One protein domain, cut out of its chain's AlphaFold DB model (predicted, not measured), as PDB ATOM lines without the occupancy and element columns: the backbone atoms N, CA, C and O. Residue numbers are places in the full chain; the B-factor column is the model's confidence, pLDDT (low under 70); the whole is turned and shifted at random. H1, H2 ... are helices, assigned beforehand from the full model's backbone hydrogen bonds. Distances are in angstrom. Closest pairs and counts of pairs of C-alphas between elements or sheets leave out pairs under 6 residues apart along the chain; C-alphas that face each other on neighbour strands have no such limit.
ATOM      1  N   SER A  65     129.106 175.969 137.316       90.50
ATOM      2  CA  SER A  65     130.302 175.839 138.167       90.50
ATOM      3  C   SER A  65     131.480 175.205 137.418       90.50
ATOM      4  O   SER A  65     132.602 175.679 137.553       90.50
ATOM      5  N   ILE A  66     131.210 174.220 136.554       94.06
ATOM      6  CA  ILE A  66     132.227 173.597 135.698       94.06
ATOM      7  C   ILE A  66     132.805 174.584 134.670       94.06
ATOM      8  O   ILE A  66     134.016 174.616 134.482       94.06
ATOM      9  N   ASP A  67     131.987 175.456 134.066       91.56
ATOM     10  CA  ASP A  67     132.490 176.483 133.137       91.56
ATOM     11  C   ASP A  67     133.435 177.469 133.842       91.56
ATOM     12  O   ASP A  67     134.423 177.914 133.263       91.56
ATOM     13  N   LEU A  68     133.143 177.812 135.101       93.62
ATOM     14  CA  LEU A  68     133.989 178.695 135.909       93.62
ATOM     15  C   LEU A  68     135.306 178.025 136.309       93.62
ATOM     16  O   LEU A  68     136.341 178.689 136.329       93.62
ATOM     17  N   GLU A  69     135.276 176.732 136.630       94.75
ATOM     18  CA  GLU A  69     136.478 175.946 136.926       94.75
ATOM     19  C   GLU A  69     137.391 175.847 135.700       94.75
ATOM     20  O   GLU A  69     138.596 176.075 135.822       94.75
ATOM     21  N   LEU A  70     136.819 175.616 134.516       96.12
ATOM     22  CA  LEU A  70     137.556 175.612 133.250       96.12
ATOM     23  C   LEU A  70     138.108 177.001 132.901       96.12
ATOM     24  O   LEU A  70     139.294 177.123 132.602       96.12
ATOM     25  N   ASP A  71     137.292 178.057 133.002       95.06
ATOM     26  CA  ASP A  71     137.738 179.441 132.781       95.06
ATOM     27  C   ASP A  71     138.883 179.801 133.752       95.06
ATOM     28  O   ASP A  71     139.870 180.426 133.355       95.06
ATOM     29  N   ARG A  72     138.793 179.372 135.021       95.94
ATOM     30  CA  ARG A  72     139.856 179.550 136.020       95.94
ATOM     31  C   ARG A  72     141.128 178.820 135.596       95.94
ATOM     32  O   ARG A  72     142.190 179.437 135.602       95.94
ATOM     33  N   GLN A  73     141.048 177.541 135.239       97.81
ATOM     34  CA  GLN A  73     142.217 176.768 134.804       97.81
ATOM     35  C   GLN A  73     142.871 177.377 133.561       97.81
ATOM     36  O   GLN A  73     144.088 177.543 133.538       97.81
ATOM     37  N   ALA A  74     142.074 177.805 132.578       97.38
ATOM     38  CA  ALA A  74     142.570 178.486 131.386       97.38
ATOM     39  C   ALA A  74     143.310 179.792 131.731       97.38
ATOM     40  O   ALA A  74     144.365 180.081 131.168       97.38
ATOM     41  N   GLN A  75     142.794 180.573 132.687       97.00
ATOM     42  CA  GLN A  75     143.471 181.779 133.171       97.00
ATOM     43  C   GLN A  75     144.782 181.467 133.896       97.00
ATOM     44  O   GLN A  75     145.765 182.168 133.668       97.00
ATOM     45  N   HIS A  76     144.813 180.431 134.739       97.81
ATOM     46  CA  HIS A  76     146.038 179.994 135.420       97.81
ATOM     47  C   HIS A  76     147.099 179.533 134.421       97.81
ATOM     48  O   HIS A  76     148.227 180.008 134.486       97.81
ATOM     49  N   ALA A  77     146.734 178.696 133.447       98.12
ATOM     50  CA  ALA A  77     147.649 178.242 132.399       98.12
ATOM     51  C   ALA A  77     148.212 179.414 131.579       98.12
ATOM     52  O   ALA A  77     149.417 179.501 131.354       98.12
ATOM     53  N   ARG A  78     147.353 180.370 131.199       97.56
ATOM     54  CA  ARG A  78     147.790 181.590 130.513       97.56
ATOM     55  C   ARG A  78     148.750 182.416 131.367       97.56
ATOM     56  O   ARG A  78     149.725 182.934 130.841       97.56
ATOM     57  N   LEU A  79     148.470 182.569 132.659       97.31
ATOM     58  CA  LEU A  79     149.327 183.327 133.571       97.31
ATOM     59  C   LEU A  79     150.710 182.680 133.700       97.31
ATOM     60  O   LEU A  79     151.704 183.398 133.662       97.31
ATOM     61  N   LEU A  80     150.776 181.350 133.814       98.00
ATOM     62  CA  LEU A  80     152.043 180.615 133.841       98.00
ATOM     63  C   LEU A  80     152.846 180.851 132.558       98.00
ATOM     64  O   LEU A  80     153.978 181.312 132.637       98.00
ATOM     65  N   SER A  81     152.217 180.676 131.391       97.50
ATOM     66  CA  SER A  81     152.857 180.937 130.095       97.50
ATOM     67  C   SER A  81     153.408 182.363 129.980       97.50
ATOM     68  O   SER A  81     154.511 182.550 129.476       97.50
ATOM     69  N   LEU A  82     152.663 183.369 130.454       96.56
ATOM     70  CA  LEU A  82     153.113 184.764 130.443       96.56
ATOM     71  C   LEU A  82     154.275 185.006 131.416       96.56
ATOM     72  O   LEU A  82     155.177 185.777 131.112       96.56
ATOM     73  N   ASN A  83     154.277 184.364 132.585       97.75
ATOM     74  CA  ASN A  83     155.392 184.471 133.528       97.75
ATOM     75  C   ASN A  83     156.671 183.825 132.982       97.75
ATOM     76  O   ASN A  83     157.757 184.383 133.161       97.75
ATOM     77  N   ASP A  84     156.549 182.687 132.302       97.75
ATOM     78  CA  ASP A  84     157.674 182.025 131.643       97.75
ATOM     79  C   ASP A  84     158.229 182.905 130.518       97.75
ATOM     80  O   ASP A  84     159.438 183.095 130.403       97.75
ATOM     81  N   GLU A  85     157.351 183.523 129.729       95.31
ATOM     82  CA  GLU A  85     157.727 184.499 128.707       95.31
ATOM     83  C   GLU A  85     158.433 185.726 129.297       95.31
ATOM     84  O   GLU A  85     159.522 186.070 128.844       95.31
ATOM     85  N   ILE A  86     157.898 186.331 130.363       96.19
ATOM     86  CA  ILE A  86     158.559 187.437 131.075       96.19
ATOM     87  C   ILE A  86     159.951 187.017 131.559       96.19
ATOM     88  O   ILE A  86     160.899 187.801 131.484       96.19
ATOM     89  N   SER A  87     160.089 185.791 132.061       97.62
ATOM     90  CA  SER A  87     161.371 185.270 132.539       97.62
ATOM     91  C   SER A  87     162.372 185.114 131.394       97.62
ATOM     92  O   SER A  87     163.502 185.585 131.523       97.62
ATOM     93  N   ARG A  88     161.947 184.563 130.248       96.31
ATOM     94  CA  ARG A  88     162.771 184.477 129.030       96.31
ATOM     95  C   ARG A  88     163.171 185.856 128.506       96.31
ATOM     96  O   ARG A  88     164.339 186.068 128.204       96.31
ATOM     97  N   LEU A  89     162.247 186.818 128.467       94.94
ATOM     98  CA  LEU A  89     162.533 188.192 128.034       94.94
ATOM     99  C   LEU A  89     163.543 188.890 128.954       94.94
ATOM    100  O   LEU A  89     164.423 189.605 128.484       94.94
ATOM    101  N   ARG A  90     163.458 188.666 130.270       96.44
ATOM    102  CA  ARG A  90     164.449 189.180 131.230       96.44
ATOM    103  C   ARG A  90     165.820 188.544 131.035       96.44
ATOM    104  O   ARG A  90     166.818 189.251 131.114       96.44
ATOM    105  N   GLN A  91     165.870 187.237 130.785       96.69
ATOM    106  CA  GLN A  91     167.120 186.549 130.465       96.69
ATOM    107  C   GLN A  91     167.733 187.109 129.181       96.69
ATOM    108  O   GLN A  91     168.894 187.497 129.209       96.69
ATOM    109  N   LEU A  92     166.935 187.247 128.116       93.94
ATOM    110  CA  LEU A  92     167.367 187.824 126.845       93.94
ATOM    111  C   LEU A  92     167.897 189.254 127.015       93.94
ATOM    112  O   LEU A  92     168.961 189.592 126.510       93.94
ATOM    113  N   LYS A  93     167.196 190.098 127.782       94.94
ATOM    114  CA  LYS A  93     167.682 191.442 128.122       94.94
ATOM    115  C   LYS A  93     169.058 191.381 128.784       94.94
ATOM    116  O   LYS A  93     169.958 192.097 128.364       94.94
ATOM    117  N   ASN A  94     169.219 190.533 129.798       95.69
ATOM    118  CA  ASN A  94     170.479 190.427 130.529       95.69
ATOM    119  C   ASN A  94     171.617 189.926 129.627       95.69
ATOM    120  O   ASN A  94     172.718 190.458 129.701       95.69
ATOM    121  N   THR A  95     171.369 188.940 128.757       93.25
ATOM    122  CA  THR A  95     172.389 188.452 127.814       93.25
ATOM    123  C   THR A  95     172.800 189.533 126.821       93.25
ATOM    124  O   THR A  95     173.983 189.659 126.527       93.25
ATOM    125  N   LEU A  96     171.851 190.347 126.348       93.06
ATOM    126  CA  LEU A  96     172.139 191.473 125.457       93.06
ATOM    127  C   LEU A  96     172.891 192.604 126.166       93.06
ATOM    128  O   LEU A  96     173.764 193.222 125.567       93.06
ATOM    129  N   GLU A  97     172.578 192.883 127.432       95.00
ATOM    130  CA  GLU A  97     173.315 193.866 128.236       95.00
ATOM    131  C   GLU A  97     174.765 193.426 128.460       95.00
ATOM    132  O   GLU A  97     175.671 194.222 128.229       95.00
ATOM    133  N   ILE A  98     174.988 192.153 128.801       94.94
ATOM    134  CA  ILE A  98     176.336 191.587 128.944       94.94
ATOM    135  C   ILE A  98     177.089 191.656 127.611       94.94
ATOM    136  O   ILE A  98     178.187 192.197 127.576       94.94
ATOM    137  N   ALA A  99     176.481 191.191 126.512       92.75
ATOM    138  CA  ALA A  99     177.085 191.221 125.176       92.75
ATOM    139  C   ALA A  99     177.437 192.648 124.714       92.75
ATOM    140  O   ALA A  99     178.421 192.878 124.013       92.75
ATOM    141  N   LYS A 100     176.631 193.635 125.119       91.88
ATOM    142  CA  LYS A 100     176.897 195.049 124.852       91.88
ATOM    143  C   LYS A 100     178.094 195.568 125.653       91.88
ATOM    144  O   LYS A 100     178.851 196.377 125.127       91.88
ATOM    145  N   GLU A 101     178.245 195.151 126.909       93.38
ATOM    146  CA  GLU A 101     179.386 195.524 127.757       93.38
ATOM    147  C   GLU A 101     180.690 194.861 127.295       93.38
ATOM    148  O   GLU A 101     181.743 195.498 127.330       93.38
ATOM    149  N   THR A 102     180.623 193.612 126.829       92.69
ATOM    150  CA  THR A 102     181.764 192.865 126.273       92.69
ATOM    151  C   THR A 102     182.108 193.287 124.844       92.69
ATOM    152  O   THR A 102     183.260 193.154 124.436       92.69
ATOM    153  N   GLY A 103     181.148 193.844 124.103       90.19
ATOM    154  CA  GLY A 103     181.320 194.232 122.704       90.19
ATOM    155  C   GLY A 103     181.241 193.050 121.734       90.19
ATOM    156  O   GLY A 103     181.901 193.077 120.696       90.19
ATOM    157  N   ASP A 104     180.454 192.021 122.060       91.56
ATOM    158  CA  ASP A 104     180.338 190.801 121.254       91.56
ATOM    159  C   ASP A 104     179.640 191.068 119.910       91.56
ATOM    160  O   ASP A 104     178.427 191.290 119.825       91.56
ATOM    161  N   THR A 105     180.420 191.003 118.830       91.38
ATOM    162  CA  THR A 105     179.957 191.244 117.455       91.38
ATOM    163  C   THR A 105     179.010 190.167 116.940       91.38
ATOM    164  O   THR A 105     178.129 190.470 116.138       91.38
ATOM    165  N   ASP A 106     179.144 188.937 117.433       91.44
ATOM    166  CA  ASP A 106     178.315 187.803 117.008       91.44
ATOM    167  C   ASP A 106     176.869 187.965 117.487       91.44
ATOM    168  O   ASP A 106     175.917 187.744 116.740       91.44
ATOM    169  N   VAL A 107     176.692 188.433 118.727       90.88
ATOM    170  CA  VAL A 107     175.366 188.716 119.294       90.88
ATOM    171  C   VAL A 107     174.734 189.923 118.602       90.88
ATOM    172  O   VAL A 107     173.532 189.927 118.344       90.88
ATOM    173  N   ALA A 108     175.536 190.934 118.253       88.00
ATOM    174  CA  ALA A 108     175.062 192.083 117.488       88.00
ATOM    175  C   ALA A 108     174.592 191.693 116.073       88.00
ATOM    176  O   ALA A 108     173.562 192.194 115.624       88.00
ATOM    177  N   ALA A 109     175.305 190.784 115.397       91.75
ATOM    178  CA  ALA A 109     174.889 190.241 114.104       91.75
ATOM    179  C   ALA A 109     173.582 189.444 114.227       91.75
ATOM    180  O   ALA A 109     172.633 189.715 113.495       91.75
ATOM    181  N   TRP A 110     173.482 188.557 115.224       93.94
ATOM    182  CA  TRP A 110     172.259 187.793 115.486       93.94
ATOM    183  C   TRP A 110     171.035 188.695 115.706       93.94
ATOM    184  O   TRP A 110     169.989 188.471 115.107       93.94
ATOM    185  N   VAL A 111     171.169 189.764 116.501       91.94
ATOM    186  CA  VAL A 111     170.081 190.731 116.741       91.94
ATOM    187  C   VAL A 111     169.610 191.424 115.456       91.94
ATOM    188  O   VAL A 111     168.430 191.765 115.341       91.94
ATOM    189  N   LEU A 112     170.512 191.679 114.506       89.69
ATOM    190  CA  LEU A 112     170.179 192.321 113.231       89.69
ATOM    191  C   LEU A 112     169.500 191.361 112.248       89.69
ATOM    192  O   LEU A 112     168.684 191.808 111.447       89.69
ATOM    193  N   GLU A 113     169.836 190.073 112.312       93.12
ATOM    194  CA  GLU A 113     169.327 189.036 111.409       93.12
ATOM    195  C   GLU A 113     168.019 188.396 111.896       93.12
ATOM    196  O   GLU A 113     167.219 187.934 111.083       93.12
ATOM    197  N   ASP A 114     167.783 188.358 113.210       94.56
ATOM    198  CA  ASP A 114     166.623 187.679 113.780       94.56
ATOM    199  C   ASP A 114     165.323 188.481 113.598       94.56
ATOM    200  O   ASP A 114     165.031 189.451 114.305       94.56
TER     201      ASP A 114
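Overview. This is residues 65 to 114 of the 207 residues of the protein "Protein kibra" of Schizaphis graminum (UniProt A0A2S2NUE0). One long helix, H1, makes nearly the whole length of the model, and a short helix, H2, folds back beside its last turns like a small hook. Residues 65 to 94 of H1 stick out free of any other part. The printed part has 50 residues, with two named helices in the order H1, H2 and no named strand; the class is all helix. It is extended, with a radius of gyration of the C-alphas of 18.0 A and spans of 56 by 19 by 7 A.

Arrangement. H1, residues 65 to 102, and H2, residues 105 to 113, only just touch, with 3 pairs of C-alphas within 8 A. H1 touches H2 with residues 96 to 99 alone; the closest C-alphas, those of Ala 99 and Val 107, are 6.6 A apart. They run opposite ways at a steep tilt of 45 degrees. In H1 and H2 every O i to N i+4 pair is within hydrogen-bond range.

Along the chain. H1 measures 55.5 A from C-alpha 65 at (130.302, 175.839, 138.167) to C-alpha 102 at (181.764, 192.865, 126.273). H2 measures 12.4 A and ends with C-alpha 113 at (169.327, 189.036, 111.409).

Size, cuts and confidence. The two C-alphas farthest apart, those of Ser 65 and Gly 103, are 56.4 A apart. The printed part has no cut, and the link from H1 to H2 is tight, with 2 residues. The mean pLDDT of the printed part is 94.5, and no printed residue is under 70.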